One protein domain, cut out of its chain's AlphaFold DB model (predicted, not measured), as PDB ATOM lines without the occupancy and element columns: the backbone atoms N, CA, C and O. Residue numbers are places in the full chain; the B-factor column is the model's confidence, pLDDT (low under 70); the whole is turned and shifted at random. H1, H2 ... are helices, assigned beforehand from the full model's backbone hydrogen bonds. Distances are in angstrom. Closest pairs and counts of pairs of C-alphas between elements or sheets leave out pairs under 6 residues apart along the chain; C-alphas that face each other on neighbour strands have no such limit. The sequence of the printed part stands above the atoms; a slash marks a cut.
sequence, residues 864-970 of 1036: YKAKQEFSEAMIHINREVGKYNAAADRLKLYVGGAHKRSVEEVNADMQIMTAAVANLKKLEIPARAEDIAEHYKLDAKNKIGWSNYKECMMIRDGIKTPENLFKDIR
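This is residues 864 to 970 of the 1036 residues of an uncharacterized protein of Legionella drancourtii LLAP12 (UniProt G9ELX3). Long helix H1 spans the domain; H2 folds back along its later part, H5 packs on both, and the hairpin of H3 and H4 stands across its beginning and middle. The 107 printed residues include five named helices, H1 to H5 in chain order, and no named strand: all helix. The whole is only just compact, close to loose, radius of gyration of the C-alphas 15.5 A, spans 48 by 28 by 19 A.

H1, residues 864 to 895, 45.1 A, begins at C-alpha (112.931, 158.658, 149.685). H2 is 903 to 922, 28.7 A; H3 929 to 938; H4 940 to 956, 25.7 A; H5 962 to 970, ending at C-alpha (82.090, 157.968, 114.084).

H1 and H2 touch, a hairpin, at a shallow tilt of 23 degrees, closest C-alphas Tyr 884 and Met 913, 4.8 A. Every O i to N i+4 pair is within hydrogen-bond range in H1, H2 and H5; 5 of 6 in H3, 11 of 13 in H4.

The printed part has no cut and no long link; residues 936 to 944 are under pLDDT 70.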
ATOM      1  N   TYR A 864     114.166 159.101 149.019       78.00
ATOM      2  CA  TYR A 864     112.931 158.658 149.685       78.00
ATOM      3  C   TYR A 864     111.717 159.534 149.358       78.00
ATOM      4  O   TYR A 864     110.657 159.031 148.986       78.00
ATOM      5  N   LYS A 865     111.877 160.859 149.446       78.19
ATOM      6  CA  LYS A 865     110.795 161.803 149.151       78.19
ATOM      7  C   LYS A 865     110.363 161.720 147.683       78.19
ATOM      8  O   LYS A 865     109.174 161.644 147.400       78.19
ATOM      9  N   ALA A 866     111.328 161.647 146.768       77.88
ATOM     10  CA  ALA A 866     111.057 161.512 145.341       77.88
ATOM     11  C   ALA A 866     110.407 160.157 145.008       77.88
ATOM     12  O   ALA A 866     109.504 160.098 144.180       77.88
ATOM     13  N   LYS A 867     110.801 159.073 145.691       78.62
ATOM     14  CA  LYS A 867     110.185 157.742 145.575       78.62
ATOM     15  C   LYS A 867     108.759 157.719 146.117       78.62
ATOM     16  O   LYS A 867     107.908 157.065 145.522       78.62
ATOM     17  N   GLN A 868     108.477 158.439 147.202       81.88
ATOM     18  CA  GLN A 868     107.125 158.568 147.739       81.88
ATOM     19  C   GLN A 868     106.219 159.346 146.776       81.88
ATOM     20  O   GLN A 868     105.159 158.847 146.403       81.88
ATOM     21  N   GLU A 869     106.662 160.518 146.319       84.75
ATOM     22  CA  GLU A 869     105.941 161.329 145.330       84.75
ATOM     23  C   GLU A 869     105.725 160.546 144.024       84.75
ATOM     24  O   GLU A 869     104.638 160.565 143.442       84.75
ATOM     25  N   PHE A 870     106.731 159.779 143.591       85.81
ATOM     26  CA  PHE A 870     106.624 158.895 142.436       85.81
ATOM     27  C   PHE A 870     105.630 157.750 142.668       85.81
ATOM     28  O   PHE A 870     104.807 157.471 141.799       85.81
ATOM     29  N   SER A 871     105.647 157.108 143.838       83.25
ATOM     30  CA  SER A 871     104.702 156.041 144.184       83.25
ATOM     31  C   SER A 871     103.258 156.545 144.189       83.25
ATOM     32  O   SER A 871     102.359 155.852 143.708       83.25
ATOM     33  N   GLU A 872     103.020 157.745 144.715       86.12
ATOM     34  CA  GLU A 872     101.702 158.380 144.696       86.12
ATOM     35  C   GLU A 872     101.267 158.675 143.254       86.12
ATOM     36  O   GLU A 872     100.172 158.273 142.846       86.12
ATOM     37  N   ALA A 873     102.151 159.256 142.436       88.62
ATOM     38  CA  ALA A 873     101.894 159.468 141.012       88.62
ATOM     39  C   ALA A 873     101.591 158.149 140.275       88.62
ATOM     40  O   ALA A 873     100.647 158.091 139.485       88.62
ATOM     41  N   MET A 874     102.308 157.062 140.576       89.69
ATOM     42  CA  MET A 874     102.111 155.750 139.950       89.69
ATOM     43  C   MET A 874     100.747 155.126 140.256       89.69
ATOM     44  O   MET A 874     100.150 154.497 139.380       89.69
ATOM     45  N   ILE A 875     100.196 155.342 141.454       87.38
ATOM     46  CA  ILE A 875      98.830 154.908 141.789       87.38
ATOM     47  C   ILE A 875      97.803 155.612 140.890       87.38
ATOM     48  O   ILE A 875      96.840 154.988 140.428       87.38
ATOM     49  N   HIS A 876      97.997 156.906 140.632       90.00
ATOM     50  CA  HIS A 876      97.132 157.674 139.740       90.00
ATOM     51  C   HIS A 876      97.316 157.269 138.273       90.00
ATOM     52  O   HIS A 876      96.320 157.069 137.576       90.00
ATOM     53  N   ILE A 877      98.561 157.063 137.835       92.69
ATOM     54  CA  ILE A 877      98.895 156.581 136.490       92.69
ATOM     55  C   ILE A 877      98.229 155.232 136.222       92.69
ATOM     56  O   ILE A 877      97.465 155.118 135.269       92.69
ATOM     57  N   ASN A 878      98.437 154.237 137.087       89.88
ATOM     58  CA  ASN A 878      97.882 152.893 136.904       89.88
ATOM     59  C   ASN A 878      96.353 152.912 136.806       89.88
ATOM     60  O   ASN A 878      95.762 152.227 135.972       89.88
ATOM     61  N   ARG A 879      95.704 153.736 137.633       93.50
ATOM     62  CA  ARG A 879      94.247 153.876 137.641       93.50
ATOM     63  C   ARG A 879      93.720 154.476 136.343       93.50
ATOM     64  O   ARG A 879      92.769 153.947 135.770       93.50
ATOM     65  N   GLU A 880      94.292 155.588 135.898       95.75
ATOM     66  CA  GLU A 880      93.768 156.309 134.736       95.75
ATOM     67  C   GLU A 880      94.201 155.661 133.410       95.75
ATOM     68  O   GLU A 880      93.384 155.577 132.494       95.75
ATOM     69  N   VAL A 881      95.409 155.088 133.320       94.19
ATOM     70  CA  VAL A 881      95.834 154.263 132.170       94.19
ATOM     71  C   VAL A 881      94.988 152.992 132.068       94.19
ATOM     72  O   VAL A 881      94.529 152.651 130.979       94.19
ATOM     73  N   GLY A 882      94.675 152.340 133.193       91.00
ATOM     74  CA  GLY A 882      93.769 151.189 133.213       91.00
ATOM     75  C   GLY A 882      92.370 151.525 132.685       91.00
ATOM     76  O   GLY A 882      91.835 150.799 131.846       91.00
ATOM     77  N   LYS A 883      91.792 152.663 133.103       93.94
ATOM     78  CA  LYS A 883      90.515 153.162 132.554       93.94
ATOM     79  C   LYS A 883      90.604 153.438 131.055       93.94
ATOM     80  O   LYS A 883      89.690 153.065 130.321       93.94
ATOM     81  N   TYR A 884      91.691 154.077 130.616       95.81
ATOM     82  CA  TYR A 884      91.935 154.374 129.209       95.81
ATOM     83  C   TYR A 884      91.985 153.087 128.373       95.81
ATOM     84  O   TYR A 884      91.232 152.964 127.412       95.81
ATOM     85  N   ASN A 885      92.812 152.110 128.757       93.06
ATOM     86  CA  ASN A 885      92.998 150.871 127.996       93.06
ATOM     87  C   ASN A 885      91.736 150.013 127.973       93.06
ATOM     88  O   ASN A 885      91.328 149.558 126.908       93.06
ATOM     89  N   ALA A 886      91.055 149.872 129.112       91.44
ATOM     90  CA  ALA A 886      89.816 149.108 129.173       91.44
ATOM     91  C   ALA A 886      88.725 149.711 128.267       91.44
ATOM     92  O   ALA A 886      88.014 148.971 127.587       91.44
ATOM     93  N   ALA A 887      88.595 151.043 128.229       93.31
ATOM     94  CA  ALA A 887      87.682 151.713 127.302       93.31
ATOM     95  C   ALA A 887      88.139 151.555 125.842       93.31
ATOM     96  O   ALA A 887      87.329 151.214 124.982       93.31
ATOM     97  N   ALA A 888      89.435 151.728 125.561       93.25
ATOM     98  CA  ALA A 888      90.002 151.590 124.223       93.25
ATOM     99  C   ALA A 888      89.791 150.187 123.638       93.25
ATOM    100  O   ALA A 888      89.401 150.062 122.481       93.25
ATOM    101  N   ASP A 889      90.006 149.131 124.418       91.44
ATOM    102  CA  ASP A 889      89.873 147.755 123.936       91.44
ATOM    103  C   ASP A 889      88.411 147.381 123.687       91.44
ATOM    104  O   ASP A 889      88.090 146.796 122.651       91.44
ATOM    105  N   ARG A 890      87.491 147.827 124.551       93.00
ATOM    106  CA  ARG A 890      86.050 147.690 124.301       93.00
ATOM    107  C   ARG A 890      85.602 148.421 123.035       93.00
ATOM    108  O   ARG A 890      84.779 147.904 122.277       93.00
ATOM    109  N   LEU A 891      86.150 149.607 122.786       91.38
ATOM    110  CA  LEU A 891      85.888 150.380 121.575       91.38
ATOM    111  C   LEU A 891      86.488 149.719 120.321       91.38
ATOM    112  O   LEU A 891      85.820 149.662 119.292       91.38
ATOM    113  N   LYS A 892      87.693 149.141 120.399       90.31
ATOM    114  CA  LYS A 892      88.290 148.362 119.298       90.31
ATOM    115  C   LYS A 892      87.474 147.116 118.963       90.31
ATOM    116  O   LYS A 892      87.294 146.826 117.787       90.31
ATOM    117  N   LEU A 893      86.945 146.403 119.961       86.62
ATOM    118  CA  LEU A 893      86.068 145.245 119.737       86.62
ATOM    119  C   LEU A 893      84.774 145.636 119.010       86.62
ATOM    120  O   LEU A 893      84.317 144.909 118.125       86.62
ATOM    121  N   TYR A 894      84.221 146.808 119.335       86.88
ATOM    122  CA  TYR A 894      83.086 147.380 118.612       86.88
ATOM    123  C   TYR A 894      83.455 147.723 117.160       86.88
ATOM    124  O   TYR A 894      82.762 147.315 116.227       86.88
ATOM    125  N   VAL A 895      84.597 148.388 116.939       84.56
ATOM    126  CA  VAL A 895      85.111 148.668 115.586       84.56
ATOM    127  C   VAL A 895      85.422 147.373 114.824       84.56
ATOM    128  O   VAL A 895      85.186 147.312 113.625       84.56
ATOM    129  N   GLY A 896      85.851 146.299 115.477       83.00
ATOM    130  CA  GLY A 896      86.081 144.997 114.844       83.00
ATOM    131  C   GLY A 896      84.806 144.239 114.451       83.00
ATOM    132  O   GLY A 896      84.899 143.220 113.776       83.00
ATOM    133  N   GLY A 897      83.618 144.702 114.862       81.31
ATOM    134  CA  GLY A 897      82.350 143.991 114.643       81.31
ATOM    135  C   GLY A 897      82.169 142.741 115.515       81.31
ATOM    136  O   GLY A 897      81.187 142.024 115.347       81.31
ATOM    137  N   ALA A 898      83.083 142.493 116.459       73.19
ATOM    138  CA  ALA A 898      83.064 141.327 117.341       73.19
ATOM    139  C   ALA A 898      81.990 141.424 118.440       73.19
ATOM    140  O   ALA A 898      81.582 140.410 118.997       73.19
ATOM    141  N   HIS A 899      81.506 142.634 118.742       77.50
ATOM    142  CA  HIS A 899      80.482 142.866 119.758       77.50
ATOM    143  C   HIS A 899      79.430 143.875 119.289       77.50
ATOM    144  O   HIS A 899      79.754 144.992 118.887       77.50
ATOM    145  N   LYS A 900      78.149 143.506 119.413       84.56
ATOM    146  CA  LYS A 900      77.031 144.455 119.315       84.56
ATOM    147  C   LYS A 900      76.963 145.246 120.622       84.56
ATOM    148  O   LYS A 900      76.723 144.650 121.667       84.56
ATOM    149  N   ARG A 901      77.191 146.559 120.563       87.31
ATOM    150  CA  ARG A 901      77.046 147.492 121.694       87.31
ATOM    151  C   ARG A 901      76.138 148.642 121.297       87.31
ATOM    152  O   ARG A 901      76.086 148.989 120.114       87.31
ATOM    153  N   SER A 902      75.405 149.193 122.257       91.25
ATOM    154  CA  SER A 902      74.514 150.320 121.994       91.25
ATOM    155  C   SER A 902      75.314 151.606 121.750       91.25
ATOM    156  O   SER A 902      76.476 151.730 122.150       91.25
ATOM    157  N   VAL A 903      74.698 152.584 121.082       88.00
ATOM    158  CA  VAL A 903      75.325 153.892 120.830       88.00
ATOM    159  C   VAL A 903      75.649 154.598 122.151       88.00
ATOM    160  O   VAL A 903      76.679 155.257 122.274       88.00
ATOM    161  N   GLU A 904      74.810 154.411 123.168       89.62
ATOM    162  CA  GLU A 904      74.993 154.940 124.518       89.62
ATOM    163  C   GLU A 904      76.221 154.327 125.203       89.62
ATOM    164  O   GLU A 904      77.009 155.061 125.796       89.62
ATOM    165  N   GLU A 905      76.434 153.012 125.083       88.31
ATOM    166  CA  GLU A 905      77.611 152.333 125.643       88.31
ATOM    167  C   GLU A 905      78.912 152.765 124.959       88.31
ATOM    168  O   GLU A 905      79.931 152.976 125.620       88.31
ATOM    169  N   VAL A 906      78.875 152.928 123.633       91.12
ATOM    170  CA  VAL A 906      80.009 153.439 122.853       91.12
ATOM    171  C   VAL A 906      80.333 154.871 123.279       91.12
ATOM    172  O   VAL A 906      81.487 155.177 123.577       91.12
ATOM    173  N   ASN A 907      79.322 155.735 123.402       90.69
ATOM    174  CA  ASN A 907      79.497 157.110 123.873       90.69
ATOM    175  C   ASN A 907      80.024 157.173 125.315       90.69
ATOM    176  O   ASN A 907      80.879 158.009 125.612       90.69
ATOM    177  N   ALA A 908      79.563 156.288 126.203       92.25
ATOM    178  CA  ALA A 908      80.049 156.206 127.577       92.25
ATOM    179  C   ALA A 908      81.542 155.841 127.628       92.25
ATOM    180  O   ALA A 908      82.309 156.486 128.343       92.25
ATOM    181  N   ASP A 909      81.993 154.877 126.821       93.38
ATOM    182  CA  ASP A 909      83.414 154.522 126.756       93.38
ATOM    183  C   ASP A 909      84.270 155.621 126.118       93.38
ATOM    184  O   ASP A 909      85.380 155.884 126.587       93.38
ATOM    185  N   MET A 910      83.747 156.339 125.120       93.56
ATOM    186  CA  MET A 910      84.412 157.534 124.591       93.56
ATOM    187  C   MET A 910      84.573 158.615 125.675       93.56
ATOM    188  O   MET A 910      85.630 159.243 125.778       93.56
ATOM    189  N   GLN A 911      83.562 158.818 126.525       94.38
ATOM    190  CA  GLN A 911      83.639 159.758 127.649       94.38
ATOM    191  C   GLN A 911      84.642 159.303 128.716       94.38
ATOM    192  O   GLN A 911      85.441 160.123 129.170       94.38
ATOM    193  N   ILE A 912      84.662 158.013 129.071       92.56
ATOM    194  CA  ILE A 912      85.634 157.442 130.020       92.56
ATOM    195  C   ILE A 912      87.061 157.646 129.508       92.56
ATOM    196  O   ILE A 912      87.918 158.122 130.252       92.56
ATOM    197  N   MET A 913      87.310 157.343 128.233       94.75
ATOM    198  CA  MET A 913      88.633 157.488 127.633       94.75
ATOM    199  C   MET A 913      89.058 158.963 127.570       94.75
ATOM    200  O   MET A 913      90.190 159.293 127.917       94.75
ATOM    201  N   THR A 914      88.137 159.872 127.231       94.50
ATOM    202  CA  THR A 914      88.385 161.327 127.227       94.50
ATOM    203  C   THR A 914      88.696 161.856 128.631       94.50
ATOM    204  O   THR A 914      89.640 162.627 128.809       94.50
ATOM    205  N   ALA A 915      87.940 161.423 129.644       93.69
ATOM    206  CA  ALA A 915      88.156 161.819 131.033       93.69
ATOM    207  C   ALA A 915      89.502 161.304 131.569       93.69
ATOM    208  O   ALA A 915      90.234 162.066 132.199       93.69
ATOM    209  N   ALA A 916      89.863 160.055 131.259       93.38
ATOM    210  CA  ALA A 916      91.152 159.478 131.629       93.38
ATOM    211  C   ALA A 916      92.324 160.262 131.012       93.38
ATOM    212  O   ALA A 916      93.260 160.617 131.723       93.38
ATOM    213  N   VAL A 917      92.245 160.629 129.725       95.00
ATOM    214  CA  VAL A 917      93.260 161.485 129.076       95.00
ATOM    215  C   VAL A 917      93.354 162.852 129.753       95.00
ATOM    216  O   VAL A 917      94.456 163.331 130.022       95.00
ATOM    217  N   ALA A 918      92.220 163.489 130.060       94.19
ATOM    218  CA  ALA A 918      92.208 164.786 130.732       94.19
ATOM    219  C   ALA A 918      92.837 164.719 132.135       94.19
ATOM    220  O   ALA A 918      93.569 165.631 132.520       94.19
ATOM    221  N   ASN A 919      92.594 163.639 132.879       94.12
ATOM    222  CA  ASN A 919      93.188 163.414 134.195       94.12
ATOM    223  C   ASN A 919      94.692 163.140 134.095       94.12
ATOM    224  O   ASN A 919      95.471 163.761 134.815       94.12
ATOM    225  N   LEU A 920      95.115 162.285 133.157       94.50
ATOM    226  CA  LEU A 920      96.528 161.983 132.920       94.50
ATOM    227  C   LEU A 920      97.320 163.218 132.490       94.50
ATOM    228  O   LEU A 920      98.463 163.361 132.907       94.50
ATOM    229  N   LYS A 921      96.725 164.145 131.724       94.50
ATOM    230  CA  LYS A 921      97.351 165.430 131.352       94.50
ATOM    231  C   LYS A 921      97.479 166.416 132.515       94.50
ATOM    232  O   LYS A 921      98.408 167.215 132.526       94.50
ATOM    233  N   LYS A 922      96.561 166.368 133.485       94.50
ATOM    234  CA  LYS A 922      96.586 167.227 134.684       94.50
ATOM    235  C   LYS A 922      97.481 166.692 135.798       94.50
ATOM    236  O   LYS A 922      97.808 167.448 136.702       94.50
ATOM    237  N   LEU A 923      97.833 165.407 135.761       94.12
ATOM    238  CA  LEU A 923      98.653 164.788 136.794       94.12
ATOM    239  C   LEU A 923     100.045 165.434 136.830       94.12
ATOM    240  O   LEU A 923     100.727 165.496 135.807       94.12
ATOM    241  N   GLU A 924     100.474 165.915 137.991       94.31
ATOM    242  CA  GLU A 924     101.852 166.361 138.189       94.31
ATOM    243  C   GLU A 924     102.737 165.129 138.388       94.31
ATOM    244  O   GLU A 924     102.542 164.351 139.321       94.31
ATOM    245  N   ILE A 925     103.675 164.916 137.467       89.81
ATOM    246  CA  ILE A 925     104.665 163.842 137.553       89.81
ATOM    247  C   ILE A 925     105.965 164.479 138.061       89.81
ATOM    248  O   ILE A 925     106.421 165.447 137.447       89.81
ATOM    249  N   PRO A 926     106.566 163.980 139.159       87.56
ATOM    250  CA  PRO A 926     107.810 164.533 139.690       87.56
ATOM    251  C   PRO A 926     108.926 164.565 138.637       87.56
ATOM    252  O   PRO A 926     109.059 163.636 137.846       87.56
ATOM    253  N   ALA A 927     109.777 165.595 138.651       82.81
ATOM    254  CA  ALA A 927     110.809 165.793 137.622       82.81
ATOM    255  C   ALA A 927     111.831 164.638 137.508       82.81
ATOM    256  O   ALA A 927     112.414 164.453 136.448       82.81
ATOM    257  N   ARG A 928     112.025 163.848 138.577       82.19
ATOM    258  CA  ARG A 928     112.908 162.659 138.613       82.19
ATOM    259  C   ARG A 928     112.163 161.331 138.427       82.19
ATOM    260  O   ARG A 928     112.731 160.267 138.645       82.19
ATOM    261  N   ALA A 929     110.877 161.375 138.074       81.44
ATOM    262  CA  ALA A 929     110.054 160.181 137.909       81.44
ATOM    263  C   ALA A 929     110.603 159.234 136.839       81.44
ATOM    264  O   ALA A 929     110.514 158.029 137.021       81.44
ATOM    265  N   GLU A 930     111.179 159.762 135.757       79.88
ATOM    266  CA  GLU A 930     111.735 158.948 134.674       79.88
ATOM    267  C   GLU A 930     112.970 158.162 135.138       79.88
ATOM    268  O   GLU A 930     113.002 156.947 134.963       79.88
ATOM    269  N   ASP A 931     113.902 158.811 135.849       81.25
ATOM    270  CA  ASP A 931     115.084 158.162 136.440       81.25
ATOM    271  C   ASP A 931     114.690 157.039 137.415       81.25
ATOM    272  O   ASP A 931     115.243 155.936 137.395       81.25
ATOM    273  N   ILE A 932     113.703 157.317 138.276       77.06
ATOM    274  CA  ILE A 932     113.198 156.356 139.264       77.06
ATOM    275  C   ILE A 932     112.499 155.195 138.554       77.06
ATOM    276  O   ILE A 932     112.731 154.035 138.886       77.06
ATOM    277  N   ALA A 933     111.658 155.489 137.565       72.31
ATOM    278  CA  ALA A 933     110.911 154.499 136.806       72.31
ATOM    279  C   ALA A 933     111.832 153.598 135.962       72.31
ATOM    280  O   ALA A 933     111.600 152.390 135.883       72.31
ATOM    281  N   GLU A 934     112.902 154.149 135.381       74.12
ATOM    282  CA  GLU A 934     113.884 153.387 134.609       74.12
ATOM    283  C   GLU A 934     114.709 152.441 135.493       74.12
ATOM    284  O   GLU A 934     115.019 151.328 135.069       74.12
ATOM    285  N   HIS A 935     114.967 152.803 136.754       70.44
ATOM    286  CA  HIS A 935     115.584 151.897 137.728       70.44
ATOM    287  C   HIS A 935     114.737 150.626 137.966       70.44
ATOM    288  O   HIS A 935     115.281 149.530 138.086       70.44
ATOM    289  N   TYR A 936     113.402 150.738 137.933       65.31
ATOM    290  CA  TYR A 936     112.476 149.601 138.084       65.31
ATOM    291  C   TYR A 936     112.301 148.745 136.819       65.31
ATOM    292  O   TYR A 936     111.676 147.686 136.871       65.31
ATOM    293  N   LYS A 937     112.875 149.147 135.680       64.44
ATOM    294  CA  LYS A 937     112.821 148.398 134.411       64.44
ATOM    295  C   LYS A 937     113.503 147.023 134.490       64.44
ATOM    296  O   LYS A 937     113.175 146.147 133.690       64.44
ATOM    297  N   LEU A 938     114.446 146.844 135.420       48.38
ATOM    298  CA  LEU A 938     115.213 145.606 135.619       48.38
ATOM    299  C   LEU A 938     114.538 144.612 136.578       48.38
ATOM    300  O   LEU A 938     114.921 143.446 136.609       48.38
ATOM    301  N   ASP A 939     113.515 145.045 137.318       59.91
ATOM    302  CA  ASP A 939     112.787 144.203 138.264       59.91
ATOM    303  C   ASP A 939     111.555 143.573 137.593       59.91
ATOM    304  O   ASP A 939     110.601 144.252 137.197       59.91
ATOM    305  N   ALA A 940     111.568 142.243 137.461       48.47
ATOM    306  CA  ALA A 940     110.491 141.482 136.835       48.47
ATOM    307  C   ALA A 940     109.128 141.694 137.520       48.47
ATOM    308  O   ALA A 940     108.108 141.665 136.826       48.47
ATOM    309  N   LYS A 941     109.105 141.988 138.832       49.97
ATOM    310  CA  LYS A 941     107.876 142.230 139.611       49.97
ATOM    311  C   LYS A 941     107.190 143.556 139.256       49.97
ATOM    312  O   LYS A 941     105.992 143.703 139.482       49.97
ATOM    313  N   ASN A 942     107.908 144.506 138.646       63.44
ATOM    314  CA  ASN A 942     107.439 145.880 138.425       63.44
ATOM    315  C   ASN A 942     107.211 146.257 136.943       63.44
ATOM    316  O   ASN A 942     106.902 147.412 136.628       63.44
ATOM    317  N   LYS A 943     107.258 145.281 136.020       67.25
ATOM    318  CA  LYS A 943     107.052 145.494 134.568       67.25
ATOM    319  C   LYS A 943     105.723 146.179 134.215       67.25
ATOM    320  O   LYS A 943     105.685 146.988 133.287       67.25
ATOM    321  N   ILE A 944     104.650 145.893 134.958       66.62
ATOM    322  CA  ILE A 944     103.320 146.494 134.739       66.62
ATOM    323  C   ILE A 944     103.337 147.997 135.064       66.62
ATOM    324  O   ILE A 944     102.795 148.797 134.301       66.62
ATOM    325  N   GLY A 945     104.011 148.397 136.149       76.88
ATOM    326  CA  GLY A 945     104.160 149.805 136.521       76.88
ATOM    327  C   GLY A 945     104.924 150.596 135.458       76.88
ATOM    328  O   GLY A 945     104.484 151.663 135.038       76.88
ATOM    329  N   TRP A 946     106.014 150.031 134.935       81.81
ATOM    330  CA  TRP A 946     106.790 150.660 133.864       81.81
ATOM    331  C   TRP A 946     106.002 150.813 132.553       81.81
ATOM    332  O   TRP A 946     106.064 151.863 131.910       81.81
ATOM    333  N   SER A 947     105.221 149.797 132.165       84.38
ATOM    334  CA  SER A 947     104.366 149.866 130.971       84.38
ATOM    335  C   SER A 947     103.332 150.989 131.081       84.38
ATOM    336  O   SER A 947     103.198 151.801 130.164       84.38
ATOM    337  N   ASN A 948     102.651 151.087 132.226       89.25
ATOM    338  CA  ASN A 948     101.648 152.124 132.456       89.25
ATOM    339  C   ASN A 948     102.269 153.528 132.525       89.25
ATOM    340  O   ASN A 948     101.666 154.487 132.048       89.25
ATOM    341  N   TYR A 949     103.483 153.663 133.067       92.06
ATOM    342  CA  TYR A 949     104.220 154.929 133.046       92.06
ATOM    343  C   TYR A 949     104.515 155.394 131.613       92.06
ATOM    344  O   TYR A 949     104.158 156.515 131.246       92.06
ATOM    345  N   LYS A 950     105.079 154.522 130.765       91.31
ATOM    346  CA  LYS A 950     105.330 154.839 129.347       91.31
ATOM    347  C   LYS A 950     104.061 155.238 128.611       91.31
ATOM    348  O   LYS A 950     104.051 156.194 127.842       91.31
ATOM    349  N   GLU A 951     102.985 154.510 128.856       92.69
ATOM    350  CA  GLU A 951     101.703 154.769 128.225       92.69
ATOM    351  C   GLU A 951     101.080 156.095 128.676       92.69
ATOM    352  O   GLU A 951     100.551 156.836 127.846       92.69
ATOM    353  N   CYS A 952     101.214 156.447 129.958       94.00
ATOM    354  CA  CYS A 952     100.875 157.775 130.462       94.00
ATOM    355  C   CYS A 952     101.643 158.870 129.709       94.00
ATOM    356  O   CYS A 952     101.022 159.824 129.241       94.00
ATOM    357  N   MET A 953     102.958 158.710 129.523       94.56
ATOM    358  CA  MET A 953     103.775 159.677 128.780       94.56
ATOM    359  C   MET A 953     103.322 159.798 127.319       94.56
ATOM    360  O   MET A 953     103.047 160.902 126.856       94.56
ATOM    361  N   MET A 954     103.073 158.678 126.628       92.44
ATOM    362  CA  MET A 954     102.531 158.695 125.259       92.44
ATOM    363  C   MET A 954     101.176 159.417 125.157       92.44
ATOM    364  O   MET A 954     100.913 160.099 124.164       92.44
ATOM    365  N   ILE A 955     100.303 159.276 126.161       91.88
ATOM    366  CA  ILE A 955      99.005 159.971 126.223       91.88
ATOM    367  C   ILE A 955      99.191 161.476 126.470       91.88
ATOM    368  O   ILE A 955      98.503 162.302 125.860       91.88
ATOM    369  N   ARG A 956     100.112 161.850 127.366       92.25
ATOM    370  CA  ARG A 956     100.406 163.252 127.698       92.25
ATOM    371  C   ARG A 956     101.007 164.003 126.516       92.25
ATOM    372  O   ARG A 956     100.533 165.097 126.212       92.25
ATOM    373  N   ASP A 957     101.938 163.369 125.808       91.69
ATOM    374  CA  ASP A 957     102.641 163.930 124.649       91.69
ATOM    375  C   ASP A 957     101.771 163.980 123.384       91.69
ATOM    376  O   ASP A 957     102.183 164.494 122.347       91.69
ATOM    377  N   GLY A 958     100.547 163.444 123.449       89.31
ATOM    378  CA  GLY A 958      99.643 163.396 122.304       89.31
ATOM    379  C   GLY A 958     100.075 162.400 121.226       89.31
ATOM    380  O   GLY A 958      99.578 162.466 120.108       89.31
ATOM    381  N   ILE A 959     100.974 161.464 121.549       88.25
ATOM    382  CA  ILE A 959     101.350 160.350 120.667       88.25
ATOM    383  C   ILE A 959     100.206 159.332 120.619       88.25
ATOM    384  O   ILE A 959      99.861 158.815 119.558       88.25
ATOM    385  N   LYS A 960      99.591 159.057 121.775       88.12
ATOM    386  CA  LYS A 960      98.420 158.188 121.899       88.12
ATOM    387  C   LYS A 960      97.194 159.038 122.203       88.12
ATOM    388  O   LYS A 960      97.021 159.506 123.326       88.12
ATOM    389  N   THR A 961      96.335 159.238 121.207       88.62
ATOM    390  CA  THR A 961      95.152 160.089 121.361       88.62
ATOM    391  C   THR A 961      93.853 159.343 121.040       88.62
ATOM    392  O   THR A 961      93.851 158.427 120.210       88.62
ATOM    393  N   PRO A 962      92.734 159.676 121.711       86.62
ATOM    394  CA  PRO A 962      91.430 159.096 121.405       86.62
ATOM    395  C   PRO A 962      90.939 159.334 119.979       86.62
ATOM    396  O   PRO A 962      90.138 158.554 119.473       86.62
ATOM    397  N   GLU A 963      91.390 160.408 119.336       86.12
ATOM    398  CA  GLU A 963      90.802 160.957 118.116       86.12
ATOM    399  C   GLU A 963      90.886 159.998 116.929       86.12
ATOM    400  O   GLU A 963      89.926 159.925 116.165       86.12
ATOM    401  N   ASN A 964      91.966 159.220 116.808       77.62
ATOM    402  CA  ASN A 964      92.087 158.220 115.743       77.62
ATOM    403  C   ASN A 964      91.033 157.116 115.901       77.62
ATOM    404  O   ASN A 964      90.303 156.821 114.962       77.62
ATOM    405  N   LEU A 965      90.870 156.586 117.116       82.06
ATOM    406  CA  LEU A 965      89.863 155.562 117.399       82.06
ATOM    407  C   LEU A 965      88.437 156.132 117.301       82.06
ATOM    408  O   LEU A 965      87.527 155.480 116.797       82.06
ATOM    409  N   PHE A 966      88.232 157.373 117.748       90.44
ATOM    410  CA  PHE A 966      86.938 158.057 117.681       90.44
ATOM    411  C   PHE A 966      86.513 158.371 116.251       90.44
ATOM    412  O   PHE A 966      85.316 158.364 115.968       90.44
ATOM    413  N   LYS A 967      87.465 158.649 115.356       85.31
ATOM    414  CA  LYS A 967      87.194 158.847 113.933       85.31
ATOM    415  C   LYS A 967      86.613 157.574 113.317       85.31
ATOM    416  O   LYS A 967      85.505 157.632 112.789       85.31
ATOM    417  N   ASP A 968      87.281 156.436 113.505       80.81
ATOM    418  CA  ASP A 968      86.830 155.134 112.992       80.81
ATOM    419  C   ASP A 968      85.442 154.749 113.538       80.81
ATOM    420  O   ASP A 968      84.585 154.228 112.822       80.81
ATOM    421  N   ILE A 969      85.179 155.056 114.813       85.88
ATOM    422  CA  ILE A 969      83.872 154.825 115.446       85.88
ATOM    423  C   ILE A 969      82.792 155.725 114.845       85.88
ATOM    424  O   ILE A 969      81.697 155.248 114.556       85.88
ATOM    425  N   ARG A 970      83.066 157.022 114.652       84.56
ATOM    426  CA  ARG A 970      82.090 157.968 114.084       84.56
ATOM    427  C   ARG A 970      81.734 157.619 112.641       84.56
ATOM    428  O   ARG A 970      80.570 157.745 112.276       84.56
TER     429      ARG A 970